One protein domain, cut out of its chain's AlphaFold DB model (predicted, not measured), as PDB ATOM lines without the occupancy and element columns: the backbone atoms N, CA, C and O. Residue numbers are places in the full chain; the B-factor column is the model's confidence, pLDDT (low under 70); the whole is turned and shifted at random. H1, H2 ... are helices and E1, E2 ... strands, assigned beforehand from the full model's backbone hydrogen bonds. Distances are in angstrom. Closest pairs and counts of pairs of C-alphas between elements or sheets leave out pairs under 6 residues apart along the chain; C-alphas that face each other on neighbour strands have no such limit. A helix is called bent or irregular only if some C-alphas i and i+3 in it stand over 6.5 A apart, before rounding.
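AT A GLANCE: This is residues 7 to 54 and 63 to 119 of the 130 residues of an uncharacterized protein of Pseudomonas sp. NFR16 (UniProt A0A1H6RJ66). Look first for a short helix, H4, in the middle, with H2, H3 and H6 packed round it; H2 is one leg of a long helical hairpin whose other leg, H1, lies on the side of H2 away from H4. H5 sits off to one side near H6, and the short strand E1 leads away from the end of H2. The 105 printed residues hold six named helices and one named strand, in the order H1, H2, E1, H3, H4, H5, H6, and the class is mostly helix. The whole is compact, with a radius of gyration of the C-alphas of 14.4 A and spans of 41 by 39 by 27 A.

IN THESE COORDINATES: Find C-alpha 7 at (-15.168, 26.900, -22.917); from there H1 runs over residues 7 to 23, 24.5 A from first to last C-alpha. H2, the longest helix, takes residues 28 to 46 and 27.5 A. E1 is residues 48 to 50, 6.9 A. After the cut, H3 takes residues 65 to 77, 18.3 A. Look for C-alpha 91 at (-18.166, 11.517, -34.876), where H4 begins; it ends at residue 97, after 9.7 A. H5 is residues 100 to 105, 8.5 A. H6, residues 108 to 118, covers 14.4 A and ends with C-alpha 118 at (-21.902, 12.421, -40.772). H6 is irregular: C-alphas 110 and 113 are 7.8 A apart.

HOW THE PARTS SIT: Begin at the hub, H4, which touches three helices. With residues 36 to 44 alone, H2 touches H4, the same way at a shallow tilt of 13 degrees; their closest C-alphas, of Leu 43 and Leu 94, are 6.0 A apart. H3 touches H4, closest at the C-alphas of Ala 71 and Ala 97, 4.9 A, and is only just about perpendicular to it at 70.2 degrees. H6 touches H4 at a steep tilt of 39 degrees, opposite ways, closest at the C-alphas of Leu 92 and Phe 115, 5.0 A. Farther out, H1 and H2 touch as a helical hairpin, opposite ways at a shallow tilt of 17 degrees, with the C-alphas of Ser 19 and Ala 31 closest at 4.0 A. H5 and H6 are close but not clearly touching; the closest C-alphas, of Arg 103 and Asp 109, are 6.1 A apart. E1 pairs with no named strand. In H1, H3, H4 and H5 every O i to N i+4 pair is within hydrogen-bond range; in H2 14 of 15 are, in H6 4 of 7.

THE WHOLE: The two C-alphas farthest apart, of Asn 26 and His 53, are 43.9 A apart. Residues 55 to 62 are not printed, and C-alphas 54 and 63 are 14.7 A apart across this cut. Look at residues 78 to 90 for the long link, from H3 to H4. The mean pLDDT of the printed part is 93.8, and no printed residue is under 70.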
ATOM      1  N   TRP A   7     -15.556  26.210 -21.688       87.69
ATOM      2  CA  TRP A   7     -15.168  26.900 -22.917       87.69
ATOM      3  C   TRP A   7     -15.379  26.034 -24.173       87.69
ATOM      4  O   TRP A   7     -15.728  26.576 -25.219       87.69
ATOM      5  N   MET A   8     -15.245  24.702 -24.080       92.50
ATOM      6  CA  MET A   8     -15.558  23.794 -25.191       92.50
ATOM      7  C   MET A   8     -17.055  23.814 -25.495       92.50
ATOM      8  O   MET A   8     -17.431  23.858 -26.659       92.50
ATOM      9  N   LEU A   9     -17.918  23.860 -24.476       92.50
ATOM     10  CA  LEU A   9     -19.368  23.922 -24.687       92.50
ATOM     11  C   LEU A   9     -19.789  25.244 -25.319       92.50
ATOM     12  O   LEU A   9     -20.624  25.253 -26.220       92.50
ATOM     13  N   GLN A  10     -19.192  26.355 -24.882       94.38
ATOM     14  CA  GLN A  10     -19.416  27.652 -25.521       94.38
ATOM     15  C   GLN A  10     -18.956  27.630 -26.984       94.38
ATOM     16  O   GLN A  10     -19.684  28.082 -27.864       94.38
ATOM     17  N   GLY A  11     -17.784  27.044 -27.257       95.44
ATOM     18  CA  GLY A  11     -17.282  26.846 -28.616       95.44
ATOM     19  C   GLY A  11     -18.231  26.008 -29.476       95.44
ATOM     20  O   GLY A  11     -18.614  26.446 -30.558       95.44
ATOM     21  N   ALA A  12     -18.667  24.850 -28.976       96.81
ATOM     22  CA  ALA A  12     -19.636  23.986 -29.645       96.81
ATOM     23  C   ALA A  12     -20.933  24.740 -29.968       96.81
ATOM     24  O   ALA A  12     -21.394  24.723 -31.107       96.81
ATOM     25  N   HIS A  13     -21.479  25.469 -28.991       97.19
ATOM     26  CA  HIS A  13     -22.677  26.282 -29.172       97.19
ATOM     27  C   HIS A  13     -22.504  27.340 -30.272       97.19
ATOM     28  O   HIS A  13     -23.399  27.498 -31.098       97.19
ATOM     29  N   HIS A  14     -21.362  28.033 -30.340       98.12
ATOM     30  CA  HIS A  14     -21.111  29.012 -31.404       98.12
ATOM     31  C   HIS A  14     -21.122  28.381 -32.799       98.12
ATOM     32  O   HIS A  14     -21.738  28.942 -33.703       98.12
ATOM     33  N   TYR A  15     -20.504  27.211 -32.969       97.94
ATOM     34  CA  TYR A  15     -20.527  26.488 -34.243       97.94
ATOM     35  C   TYR A  15     -21.936  26.006 -34.614       97.94
ATOM     36  O   TYR A  15     -22.353  26.154 -35.761       97.94
ATOM     37  N   LEU A  16     -22.713  25.513 -33.646       97.62
ATOM     38  CA  LEU A  16     -24.106  25.121 -33.885       97.62
ATOM     39  C   LEU A  16     -24.974  26.330 -34.271       97.62
ATOM     40  O   LEU A  16     -25.672  26.286 -35.281       97.62
ATOM     41  N   LYS A  17     -24.864  27.460 -33.563       98.31
ATOM     42  CA  LYS A  17     -25.556  28.706 -33.941       98.31
ATOM     43  C   LYS A  17     -25.122  29.223 -35.311       98.31
ATOM     44  O   LYS A  17     -25.961  29.709 -36.065       98.31
ATOM     45  N   ALA A  18     -23.838  29.113 -35.646       98.12
ATOM     46  CA  ALA A  18     -23.348  29.463 -36.973       98.12
ATOM     47  C   ALA A  18     -23.981  28.569 -38.047       98.12
ATOM     48  O   ALA A  18     -24.393  29.085 -39.082       98.12
ATOM     49  N   SER A  19     -24.127  27.263 -37.792       97.69
ATOM     50  CA  SER A  19     -24.777  26.349 -38.737       97.69
ATOM     51  C   SER A  19     -26.219  26.752 -39.053       97.69
ATOM     52  O   SER A  19     -26.568  26.836 -40.225       97.69
ATOM     53  N   GLU A  20     -27.013  27.125 -38.045       97.94
ATOM     54  CA  GLU A  20     -28.387  27.615 -38.240       97.94
ATOM     55  C   GLU A  20     -28.429  28.877 -39.117       97.94
ATOM     56  O   GLU A  20     -29.242  28.993 -40.034       97.94
ATOM     57  N   VAL A  21     -27.529  29.831 -38.855       98.19
ATOM     58  CA  VAL A  21     -27.447  31.099 -39.596       98.19
ATOM     59  C   VAL A  21     -26.988  30.887 -41.043       98.19
ATOM     60  O   VAL A  21     -27.435  31.603 -41.940       98.19
ATOM     61  N   LEU A  22     -26.086  29.935 -41.279       97.75
ATOM     62  CA  LEU A  22     -25.583  29.594 -42.611       97.75
ATOM     63  C   LEU A  22     -26.633  28.845 -43.435       97.75
ATOM     64  O   LEU A  22     -26.788  29.127 -44.622       97.75
ATOM     65  N   ASP A  23     -27.381  27.940 -42.807       96.44
ATOM     66  CA  ASP A  23     -28.467  27.214 -43.463       96.44
ATOM     67  C   ASP A  23     -29.572  28.181 -43.911       96.44
ATOM     68  O   ASP A  23     -29.951  28.205 -45.082       96.44
ATOM     69  N   ALA A  24     -29.968  29.105 -43.028       97.19
ATOM     70  CA  ALA A  24     -30.925  30.171 -43.340       97.19
ATOM     71  C   ALA A  24     -30.465  31.112 -44.475       97.19
ATOM     72  O   ALA A  24     -31.288  31.788 -45.093       97.19
ATOM     73  N   GLN A  25     -29.162  31.159 -44.766       97.25
ATOM     74  CA  GLN A  25     -28.574  31.932 -45.865       97.25
ATOM     75  C   GLN A  25     -28.362  31.110 -47.146       97.25
ATOM     76  O   GLN A  25     -27.714  31.589 -48.075       97.25
ATOM     77  N   ASN A  26     -28.928  29.901 -47.235       95.88
ATOM     78  CA  ASN A  26     -28.761  28.977 -48.360       95.88
ATOM     79  C   ASN A  26     -27.299  28.540 -48.581       95.88
ATOM     80  O   ASN A  26     -26.868  28.334 -49.716       95.88
ATOM     81  N   LEU A  27     -26.537  28.361 -47.495       95.19
ATOM     82  CA  LEU A  27     -25.179  27.802 -47.510       95.19
ATOM     83  C   LEU A  27     -25.139  26.420 -46.820       95.19
ATOM     84  O   LEU A  27     -24.376  26.234 -45.866       95.19
ATOM     85  N   PRO A  28     -25.921  25.425 -47.285       92.06
ATOM     86  CA  PRO A  28     -26.180  24.187 -46.545       92.06
ATOM     87  C   PRO A  28     -24.924  23.339 -46.317       92.06
ATOM     88  O   PRO A  28     -24.771  22.724 -45.266       92.06
ATOM     89  N   HIS A  29     -23.975  23.340 -47.257       90.75
ATOM     90  CA  HIS A  29     -22.714  22.619 -47.071       90.75
ATOM     91  C   HIS A  29     -21.878  23.229 -45.936       90.75
ATOM     92  O   HIS A  29     -21.408  22.521 -45.049       90.75
ATOM     93  N   VAL A  30     -21.740  24.559 -45.918       93.75
ATOM     94  CA  VAL A  30     -20.991  25.267 -44.868       93.75
ATOM     95  C   VAL A  30     -21.701  25.122 -43.521       93.75
ATOM     96  O   VAL A  30     -21.044  24.940 -42.495       93.75
ATOM     97  N   ALA A  31     -23.036  25.139 -43.522       95.31
ATOM     98  CA  ALA A  31     -23.848  24.865 -42.346       95.31
ATOM     99  C   ALA A  31     -23.581  23.460 -41.791       95.31
ATOM    100  O   ALA A  31     -23.264  23.322 -40.611       95.31
ATOM    101  N   GLN A  32     -23.608  22.431 -42.641       94.25
ATOM    102  CA  GLN A  32     -23.341  21.047 -42.251       94.25
ATOM    103  C   GLN A  32     -21.937  20.872 -41.656       94.25
ATOM    104  O   GLN A  32     -21.789  20.207 -40.631       94.25
ATOM    105  N   VAL A  33     -20.913  21.496 -42.251       93.38
ATOM    106  CA  VAL A  33     -19.549  21.490 -41.695       93.38
ATOM    107  C   VAL A  33     -19.538  22.122 -40.300       93.38
ATOM    108  O   VAL A  33     -19.006  21.528 -39.369       93.38
ATOM    109  N   ASN A  34     -20.169  23.287 -40.118       95.56
ATOM    110  CA  ASN A  34     -20.246  23.940 -38.805       95.56
ATOM    111  C   ASN A  34     -21.003  23.085 -37.777       95.56
ATOM    112  O   ASN A  34     -20.563  22.984 -36.633       95.56
ATOM    113  N   ALA A  35     -22.086  22.418 -38.178       95.50
ATOM    114  CA  ALA A  35     -22.821  21.510 -37.306       95.50
ATOM    115  C   ALA A  35     -21.943  20.330 -36.857       95.50
ATOM    116  O   ALA A  35     -21.888  20.023 -35.667       95.50
ATOM    117  N   ALA A  36     -21.193  19.722 -37.781       94.44
ATOM    118  CA  ALA A  36     -20.263  18.643 -37.461       94.44
ATOM    119  C   ALA A  36     -19.140  19.101 -36.518       94.44
ATOM    120  O   ALA A  36     -18.857  18.400 -35.550       94.44
ATOM    121  N   ILE A  37     -18.553  20.290 -36.728       94.50
ATOM    122  CA  ILE A  37     -17.553  20.863 -35.804       94.50
ATOM    123  C   ILE A  37     -18.167  21.068 -34.416       94.50
ATOM    124  O   ILE A  37     -17.569  20.692 -33.408       94.50
ATOM    125  N   GLY A  38     -19.370  21.644 -34.355       95.81
ATOM    126  CA  GLY A  38     -20.090  21.857 -33.102       95.81
ATOM    127  C   GLY A  38     -20.302  20.551 -32.337       95.81
ATOM    128  O   GLY A  38     -19.994  20.477 -31.146       95.81
ATOM    129  N   MET A  39     -20.740  19.500 -33.034       95.56
ATOM    130  CA  MET A  39     -20.927  18.171 -32.450       95.56
ATOM    131  C   MET A  39     -19.608  17.505 -32.045       95.56
ATOM    132  O   MET A  39     -19.541  16.928 -30.963       95.56
ATOM    133  N   GLU A  40     -18.544  17.619 -32.842       95.19
ATOM    134  CA  GLU A  40     -17.213  17.106 -32.494       95.19
ATOM    135  C   GLU A  40     -16.707  17.732 -31.188       95.19
ATOM    136  O   GLU A  40     -16.268  17.018 -30.284       95.19
ATOM    137  N   ILE A  41     -16.796  19.061 -31.061       95.38
ATOM    138  CA  ILE A  41     -16.370  19.782 -29.856       95.38
ATOM    139  C   ILE A  41     -17.229  19.372 -28.655       95.38
ATOM    140  O   ILE A  41     -16.685  19.121 -27.576       95.38
ATOM    141  N   LEU A  42     -18.551  19.273 -28.832       94.88
ATOM    142  CA  LEU A  42     -19.472  18.857 -27.776       94.88
ATOM    143  C   LEU A  42     -19.137  17.453 -27.265       94.88
ATOM    144  O   LEU A  42     -18.957  17.276 -26.062       94.88
ATOM    145  N   LEU A  43     -18.996  16.472 -28.157       95.06
ATOM    146  CA  LEU A  43     -18.672  15.094 -27.780       95.06
ATOM    147  C   LEU A  43     -17.305  15.015 -27.094       95.06
ATOM    148  O   LEU A  43     -17.171  14.399 -26.037       95.06
ATOM    149  N   LYS A  44     -16.300  15.721 -27.629       94.69
ATOM    150  CA  LYS A  44     -14.970  15.800 -27.013       94.69
ATOM    151  C   LYS A  44     -15.008  16.384 -25.608       94.69
ATOM    152  O   LYS A  44     -14.242  15.933 -24.769       94.69
ATOM    153  N   SER A  45     -15.903  17.332 -25.324       94.00
ATOM    154  CA  SER A  45     -16.008  17.936 -23.989       94.00
ATOM    155  C   SER A  45     -16.322  16.915 -22.885       94.00
ATOM    156  O   SER A  45     -15.886  17.109 -21.753       94.00
ATOM    157  N   PHE A  46     -16.994  15.804 -23.215       93.06
ATOM    158  CA  PHE A  46     -17.328  14.737 -22.266       93.06
ATOM    159  C   PHE A  46     -16.218  13.706 -22.054       93.06
ATOM    160  O   PHE A  46     -16.259  12.965 -21.075       93.06
ATOM    161  N   ILE A  47     -15.237  13.657 -22.953       93.50
ATOM    162  CA  ILE A  47     -14.086  12.747 -22.872       93.50
ATOM    163  C   ILE A  47     -12.765  13.511 -22.725       93.50
ATOM    164  O   ILE A  47     -11.690  12.942 -22.893       93.50
ATOM    165  N   SER A  48     -12.831  14.810 -22.439       92.81
ATOM    166  CA  SER A  48     -11.672  15.644 -22.141       92.81
ATOM    167  C   SER A  48     -11.286  15.486 -20.675       92.81
ATOM    168  O   SER A  48     -12.094  15.717 -19.778       92.81
ATOM    169  N   VAL A  49     -10.025  15.148 -20.432       91.31
ATOM    170  CA  VAL A  49      -9.444  15.006 -19.096       91.31
ATOM    171  C   VAL A  49      -8.304  16.015 -18.913       91.31
ATOM    172  O   VAL A  49      -7.598  16.301 -19.888       91.31
ATOM    173  N   PRO A  50      -8.097  16.563 -17.699       89.19
ATOM    174  CA  PRO A  50      -6.948  17.419 -17.423       89.19
ATOM    175  C   PRO A  50      -5.627  16.717 -17.769       89.19
ATOM    176  O   PRO A  50      -5.462  15.521 -17.512       89.19
ATOM    177  N   ASP A  51      -4.686  17.456 -18.354       89.38
ATOM    178  CA  ASP A  51      -3.368  16.952 -18.748       89.38
ATOM    179  C   ASP A  51      -2.245  17.657 -17.985       89.38
ATOM    180  O   ASP A  51      -1.523  17.024 -17.216       89.38
ATOM    181  N   GLN A  52      -2.120  18.977 -18.150       86.69
ATOM    182  CA  GLN A  52      -1.084  19.782 -17.501       86.69
ATOM    183  C   GLN A  52      -1.705  20.896 -16.664       86.69
ATOM    184  O   GLN A  52      -2.766  21.414 -16.992       86.69
ATOM    185  N   HIS A  53      -1.005  21.278 -15.595       85.12
ATOM    186  CA  HIS A  53      -1.369  22.371 -14.682       85.12
ATOM    187  C   HIS A  53      -2.816  22.323 -14.144       85.12
ATOM    188  O   HIS A  53      -3.507  23.350 -14.184       85.12
ATOM    189  N   PRO A  54      -3.281  21.166 -13.628       80.88
ATOM    190  CA  PRO A  54      -4.653  21.034 -13.170       80.88
ATOM    191  C   PRO A  54      -4.971  22.031 -12.051       80.88
ATOM    192  O   PRO A  54      -4.163  22.244 -11.145       80.88
ATOM    193  N   LEU A  63      -7.777  14.306 -24.788       93.69
ATOM    194  CA  LEU A  63      -8.833  13.304 -24.898       93.69
ATOM    195  C   LEU A  63      -8.445  12.045 -24.121       93.69
ATOM    196  O   LEU A  63      -7.279  11.639 -24.131       93.69
ATOM    197  N   ASP A  64      -9.432  11.417 -23.492       94.88
ATOM    198  CA  ASP A  64      -9.304  10.110 -22.868       94.88
ATOM    199  C   ASP A  64      -9.020   9.051 -23.945       94.88
ATOM    200  O   ASP A  64      -9.894   8.619 -24.706       94.88
ATOM    201  N   SER A  65      -7.754   8.644 -24.031       94.38
ATOM    202  CA  SER A  65      -7.295   7.658 -25.005       94.38
ATOM    203  C   SER A  65      -7.848   6.260 -24.737       94.38
ATOM    204  O   SER A  65      -7.986   5.486 -25.684       94.38
ATOM    205  N   ALA A  66      -8.184   5.930 -23.486       95.38
ATOM    206  CA  ALA A  66      -8.777   4.647 -23.137       95.38
ATOM    207  C   ALA A  66     -10.238   4.588 -23.596       95.38
ATOM    208  O   ALA A  66     -10.634   3.598 -24.213       95.38
ATOM    209  N   ALA A  67     -11.001   5.666 -23.388       96.25
ATOM    210  CA  ALA A  67     -12.370   5.785 -23.892       96.25
ATOM    211  C   ALA A  67     -12.421   5.690 -25.427       96.25
ATOM    212  O   ALA A  67     -13.187   4.898 -25.979       96.25
ATOM    213  N   LEU A  68     -11.536   6.416 -26.124       96.69
ATOM    214  CA  LEU A  68     -11.416   6.340 -27.587       96.69
ATOM    215  C   LEU A  68     -11.041   4.934 -28.072       96.69
ATOM    216  O   LEU A  68     -11.600   4.443 -29.053       96.69
ATOM    217  N   ALA A  69     -10.098   4.270 -27.399       96.00
ATOM    218  CA  ALA A  69      -9.701   2.914 -27.758       96.00
ATOM    219  C   ALA A  69     -10.850   1.916 -27.556       96.00
ATOM    220  O   ALA A  69     -11.071   1.075 -28.425       96.00
ATOM    221  N   ALA A  70     -11.595   2.019 -26.453       96.94
ATOM    222  CA  ALA A  70     -12.744   1.162 -26.176       96.94
ATOM    223  C   ALA A  70     -13.848   1.338 -27.229       96.94
ATOM    224  O   ALA A  70     -14.307   0.346 -27.800       96.94
ATOM    225  N   ALA A  71     -14.199   2.585 -27.558       97.19
ATOM    226  CA  ALA A  71     -15.165   2.905 -28.606       97.19
ATOM    227  C   ALA A  71     -14.740   2.344 -29.970       97.19
ATOM    228  O   ALA A  71     -15.520   1.687 -30.658       97.19
ATOM    229  N   HIS A  72     -13.468   2.522 -30.335       96.31
ATOM    230  CA  HIS A  72     -12.922   1.993 -31.583       96.31
ATOM    231  C   HIS A  72     -12.969   0.463 -31.651       96.31
ATOM    232  O   HIS A  72     -13.309  -0.106 -32.687       96.31
ATOM    233  N   GLN A  73     -12.647  -0.226 -30.552       96.69
ATOM    234  CA  GLN A  73     -12.739  -1.689 -30.489       96.69
ATOM    235  C   GLN A  73     -14.186  -2.176 -30.590       96.69
ATOM    236  O   GLN A  73     -14.441  -3.166 -31.274       96.69
ATOM    237  N   HIS A  74     -15.131  -1.469 -29.965       96.44
ATOM    238  CA  HIS A  74     -16.555  -1.752 -30.118       96.44
ATOM    239  C   HIS A  74     -16.991  -1.610 -31.581       96.44
ATOM    240  O   HIS A  74     -17.522  -2.553 -32.156       96.44
ATOM    241  N   LEU A  75     -16.678  -0.484 -32.227       96.50
ATOM    242  CA  LEU A  75     -17.026  -0.262 -33.631       96.50
ATOM    243  C   LEU A  75     -16.394  -1.300 -34.566       96.50
ATOM    244  O   LEU A  75     -17.021  -1.709 -35.543       96.50
ATOM    245  N   LYS A  76     -15.174  -1.764 -34.266       95.88
ATOM    246  CA  LYS A  76     -14.540  -2.862 -35.008       95.88
ATOM    247  C   LYS A  76     -15.300  -4.171 -34.850       95.88
ATOM    248  O   LYS A  76     -15.492  -4.870 -35.842       95.88
ATOM    249  N   SER A  77     -15.716  -4.518 -33.631       96.81
ATOM    250  CA  SER A  77     -16.387  -5.794 -33.368       96.81
ATOM    251  C   SER A  77     -17.770  -5.876 -34.015       96.81
ATOM    252  O   SER A  77     -18.169  -6.959 -34.438       96.81
ATOM    253  N   VAL A  78     -18.459  -4.741 -34.169       96.25
ATOM    254  CA  VAL A  78     -19.751  -4.651 -34.875       96.25
ATOM    255  C   VAL A  78     -19.619  -4.327 -36.370       96.25
ATOM    256  O   VAL A  78     -20.622  -4.118 -37.043       96.25
ATOM    257  N   GLY A  79     -18.396  -4.274 -36.910       94.56
ATOM    258  CA  GLY A  79     -18.153  -4.046 -38.340       94.56
ATOM    259  C   GLY A  79     -18.427  -2.620 -38.831       94.56
ATOM    260  O   GLY A  79     -18.476  -2.398 -40.038       94.56
ATOM    261  N   LYS A  80     -18.566  -1.645 -37.924       92.38
ATOM    262  CA  LYS A  80     -18.807  -0.229 -38.245       92.38
ATOM    263  C   LYS A  80     -17.524   0.574 -38.491       92.38
ATOM    264  O   LYS A  80     -17.606   1.752 -38.806       92.38
ATOM    265  N   THR A  81     -16.327  -0.004 -38.368       88.50
ATOM    266  CA  THR A  81     -15.071   0.668 -38.757       88.50
ATOM    267  C   THR A  81     -14.015  -0.327 -39.232       88.50
ATOM    268  O   THR A  81     -13.872  -1.418 -38.680       88.50
ATOM    269  N   SER A  82     -13.234   0.067 -40.241       85.69
ATOM    270  CA  SER A  82     -12.057  -0.666 -40.730       85.69
ATOM    271  C   SER A  82     -10.737   0.041 -40.396       85.69
ATOM    272  O   SER A  82      -9.657  -0.473 -40.708       85.69
ATOM    273  N   HIS A  83     -10.793   1.206 -39.734       84.50
ATOM    274  CA  HIS A  83      -9.605   1.995 -39.418       84.50
ATOM    275  C   HIS A  83      -8.638   1.214 -38.518       84.50
ATOM    276  O   HIS A  83      -9.019   0.530 -37.562       84.50
ATOM    277  N   LYS A  84      -7.335   1.333 -38.800       86.00
ATOM    278  CA  LYS A  84      -6.300   0.664 -37.996       86.00
ATOM    279  C   LYS A  84      -6.315   1.182 -36.557       86.00
ATOM    280  O   LYS A  84      -6.382   0.375 -35.628       86.00
ATOM    281  N   THR A  85      -6.349   2.499 -36.393       87.50
ATOM    282  CA  THR A  85      -6.320   3.225 -35.115       87.50
ATOM    283  C   THR A  85      -7.633   3.961 -34.864       87.50
ATOM    284  O   THR A  85      -8.363   4.223 -35.815       87.50
ATOM    285  N   ALA A  86      -7.906   4.301 -33.602       89.25
ATOM    286  CA  ALA A  86      -9.046   5.140 -33.240       89.25
ATOM    287  C   ALA A  86      -8.905   6.520 -33.896       89.25
ATOM    288  O   ALA A  86      -7.850   7.152 -33.774       89.25
ATOM    289  N   ASP A  87      -9.948   6.969 -34.590       89.62
ATOM    290  CA  ASP A  87      -9.995   8.303 -35.175       89.62
ATOM    291  C   ASP A  87     -10.664   9.272 -34.193       89.62
ATOM    292  O   ASP A  87     -11.795   9.077 -33.757       89.62
ATOM    293  N   LYS A  88      -9.934  10.326 -33.823       90.44
ATOM    294  CA  LYS A  88     -10.398  11.364 -32.896       90.44
ATOM    295  C   LYS A  88     -11.290  12.418 -33.560       90.44
ATOM    296  O   LYS A  88     -11.685  13.359 -32.876       90.44
ATOM    297  N   HIS A  89     -11.517  12.328 -34.866       92.00
ATOM    298  CA  HIS A  89     -12.383  13.213 -35.649       92.00
ATOM    299  C   HIS A  89     -13.639  12.496 -36.164       92.00
ATOM    300  O   HIS A  89     -14.589  13.153 -36.574       92.00
ATOM    301  N   ASP A  90     -13.673  11.165 -36.079       92.56
ATOM    302  CA  ASP A  90     -14.842  10.352 -36.404       92.56
ATOM    303  C   ASP A  90     -15.946  10.564 -35.356       92.56
ATOM    304  O   ASP A  90     -15.824  10.137 -34.202       92.56
ATOM    305  N   LEU A  91     -17.042  11.211 -35.767       94.56
ATOM    306  CA  LEU A  91     -18.166  11.517 -34.876       94.56
ATOM    307  C   LEU A  91     -18.802  10.265 -34.263       94.56
ATOM    308  O   LEU A  91     -19.246  10.323 -33.119       94.56
ATOM    309  N   LEU A  92     -18.822   9.137 -34.979       95.75
ATOM    310  CA  LEU A  92     -19.368   7.890 -34.449       95.75
ATOM    311  C   LEU A  92     -18.444   7.302 -33.375       95.75
ATOM    312  O   LEU A  92     -18.915   6.848 -32.333       95.75
ATOM    313  N   THR A  93     -17.125   7.366 -33.585       96.12
ATOM    314  CA  THR A  93     -16.143   6.976 -32.559       96.12
ATOM    315  C   THR A  93     -16.270   7.860 -31.316       96.12
ATOM    316  O   THR A  93     -16.298   7.344 -30.200       96.12
ATOM    317  N   LEU A  94     -16.403   9.180 -31.484       95.81
ATOM    318  CA  LEU A  94     -16.584  10.116 -30.368       95.81
ATOM    319  C   LEU A  94     -17.904   9.895 -29.617       95.81
ATOM    320  O   LEU A  94     -17.928   9.974 -28.390       95.81
ATOM    321  N   PHE A  95     -18.983   9.579 -30.335       96.56
ATOM    322  CA  PHE A  95     -20.283   9.238 -29.756       96.56
ATOM    323  C   PHE A  95     -20.201   8.004 -28.849       96.56
ATOM    324  O   PHE A  95     -20.684   8.046 -27.719       96.56
ATOM    325  N   HIS A  96     -19.541   6.936 -29.309       96.81
ATOM    326  CA  HIS A  96     -19.354   5.707 -28.525       96.81
ATOM    327  C   HIS A  96     -18.291   5.836 -27.422       96.81
ATOM    328  O   HIS A  96     -18.276   5.031 -26.494       96.81
ATOM    329  N   ALA A  97     -17.406   6.835 -27.492       96.88
ATOM    330  CA  ALA A  97     -16.440   7.125 -26.427       96.88
ATOM    331  C   ALA A  97     -17.074   7.864 -25.239       96.88
ATOM    332  O   ALA A  97     -16.533   7.838 -24.132       96.88
ATOM    333  N   MET A  98     -18.204   8.535 -25.455       95.00
ATOM    334  CA  MET A  98     -18.916   9.250 -24.406       95.00
ATOM    335  C   MET A  98     -19.549   8.270 -23.400       95.00
ATOM    336  O   MET A  98     -20.076   7.235 -23.810       95.00
ATOM    337  N   PRO A  99     -19.566   8.582 -22.087       93.88
ATOM    338  CA  PRO A  99     -20.194   7.710 -21.100       93.88
ATOM    339  C   PRO A  99     -21.663   7.413 -21.432       93.88
ATOM    340  O   PRO A  99     -22.464   8.334 -21.605       93.88
ATOM    341  N   GLU A 100     -22.026   6.128 -21.451       94.19
ATOM    342  CA  GLU A 100     -23.366   5.654 -21.827       94.19
ATOM    343  C   GLU A 100     -24.477   6.348 -21.028       94.19
ATOM    344  O   GLU A 100     -25.434   6.849 -21.608       94.19
ATOM    345  N   ALA A 101     -24.305   6.490 -19.710       94.44
ATOM    346  CA  ALA A 101     -25.283   7.161 -18.854       94.44
ATOM    347  C   ALA A 101     -25.569   8.613 -19.287       94.44
ATOM    348  O   ALA A 101     -26.711   9.068 -19.221       94.44
ATOM    349  N   ILE A 102     -24.545   9.337 -19.757       92.75
ATOM    350  CA  ILE A 102     -24.700  10.708 -20.260       92.75
ATOM    351  C   ILE A 102     -25.427  10.677 -21.603       92.75
ATOM    352  O   ILE A 102     -26.413  11.394 -21.779       92.75
ATOM    353  N   ARG A 103     -24.992   9.809 -22.520       94.25
ATOM    354  CA  ARG A 103     -25.606   9.599 -23.839       94.25
ATOM    355  C   ARG A 103     -27.107   9.336 -23.750       94.25
ATOM    356  O   ARG A 103     -27.881  10.029 -24.410       94.25
ATOM    357  N   SER A 104     -27.509   8.434 -22.859       93.62
ATOM    358  CA  SER A 104     -28.913   8.108 -22.626       93.62
ATOM    359  C   SER A 104     -29.670   9.255 -21.958       93.62
ATOM    360  O   SER A 104     -30.777   9.580 -22.380       93.62
ATOM    361  N   SER A 105     -29.070   9.941 -20.974       94.19
ATOM    362  CA  SER A 105     -29.704  11.099 -20.315       94.19
ATOM    363  C   SER A 105     -30.000  12.258 -21.274       94.19
ATOM    364  O   SER A 105     -30.997  12.960 -21.113       94.19
ATOM    365  N   LEU A 106     -29.166  12.424 -22.303       89.50
ATOM    366  CA  LEU A 106     -29.315  13.435 -23.349       89.50
ATOM    367  C   LEU A 106     -30.112  12.929 -24.560       89.50
ATOM    368  O   LEU A 106     -30.248  13.653 -25.542       89.50
ATOM    369  N   SER A 107     -30.635  11.697 -24.507       92.00
ATOM    370  CA  SER A 107     -31.346  11.045 -25.617       92.00
ATOM    371  C   SER A 107     -30.542  10.998 -26.925       92.00
ATOM    372  O   SER A 107     -31.113  10.963 -28.012       92.00
ATOM    373  N   LEU A 108     -29.207  10.980 -26.840       91.94
ATOM    374  CA  LEU A 108     -28.340  10.925 -28.019       91.94
ATOM    375  C   LEU A 108     -28.317   9.533 -28.655       91.94
ATOM    376  O   LEU A 108     -28.006   9.421 -29.836       91.94
ATOM    377  N   ASP A 109     -28.699   8.490 -27.913       93.06
ATOM    378  CA  ASP A 109     -28.826   7.121 -28.432       93.06
ATOM    379  C   ASP A 109     -29.745   7.050 -29.660       93.06
ATOM    380  O   ASP A 109     -29.450   6.343 -30.620       93.06
ATOM    381  N   SER A 110     -30.816   7.853 -29.690       93.19
ATOM    382  CA  SER A 110     -31.739   7.895 -30.831       93.19
ATOM    383  C   SER A 110     -31.152   8.579 -32.073       93.19
ATOM    384  O   SER A 110     -31.845   8.698 -33.080       93.19
ATOM    385  N   GLN A 111     -29.928   9.109 -31.986       93.31
ATOM    386  CA  GLN A 111     -29.250   9.868 -33.036       93.31
ATOM    387  C   GLN A 111     -27.997   9.153 -33.562       93.31
ATOM    388  O   GLN A 111     -27.260   9.747 -34.347       93.31
ATOM    389  N   GLU A 112     -27.741   7.897 -33.168       94.50
ATOM    390  CA  GLU A 112     -26.555   7.144 -33.610       94.50
ATOM    391  C   GLU A 112     -26.405   7.137 -35.139       94.50
ATOM    392  O   GLU A 112     -25.326   7.440 -35.651       94.50
ATOM    393  N   ASP A 113     -27.493   6.899 -35.873       94.06
ATOM    394  CA  ASP A 113     -27.493   6.885 -37.342       94.06
ATOM    395  C   ASP A 113     -27.044   8.225 -37.948       94.06
ATOM    396  O   ASP A 113     -26.422   8.260 -39.012       94.06
ATOM    397  N   SER A 114     -27.335   9.344 -37.277       92.25
ATOM    398  CA  SER A 114     -26.872  10.669 -37.697       92.25
ATOM    399  C   SER A 114     -25.359  10.790 -37.520       92.25
ATOM    400  O   SER A 114     -24.672  11.263 -38.426       92.25
ATOM    401  N   PHE A 115     -24.817  10.320 -36.394       94.06
ATOM    402  CA  PHE A 115     -23.369  10.300 -36.173       94.06
ATOM    403  C   PHE A 115     -22.658   9.380 -37.163       94.06
ATOM    404  O   PHE A 115     -21.604   9.747 -37.671       94.06
ATOM    405  N   GLU A 116     -23.251   8.234 -37.500       93.75
ATOM    406  CA  GLU A 116     -22.723   7.328 -38.519       93.75
ATOM    407  C   GLU A 116     -22.741   7.961 -39.916       93.75
ATOM    408  O   GLU A 116     -21.739   7.913 -40.625       93.75
ATOM    409  N   ARG A 117     -23.838   8.622 -40.300       90.88
ATOM    410  CA  ARG A 117     -23.966   9.296 -41.602       90.88
ATOM    411  C   ARG A 117     -22.973  10.443 -41.781       90.88
ATOM    412  O   ARG A 117     -22.483  10.657 -42.887       90.88
ATOM    413  N   TYR A 118     -22.711  11.201 -40.719       90.19
ATOM    414  CA  TYR A 118     -21.902  12.421 -40.772       90.19
ATOM    415  C   TYR A 118     -20.491  12.261 -40.204       90.19
ATOM    416  O   TYR A 118     -19.763  13.247 -40.092       90.19
ATOM    417  N   ARG A 119     -20.077  11.030 -39.892       90.44
ATOM    418  CA  ARG A 119     -18.784  10.717 -39.268       90.44
ATOM    419  C   ARG A 119     -17.557  11.278 -39.985       90.44
ATOM    420  O   ARG A 119     -16.581  11.621 -39.332       90.44
TER     421      ARG A 119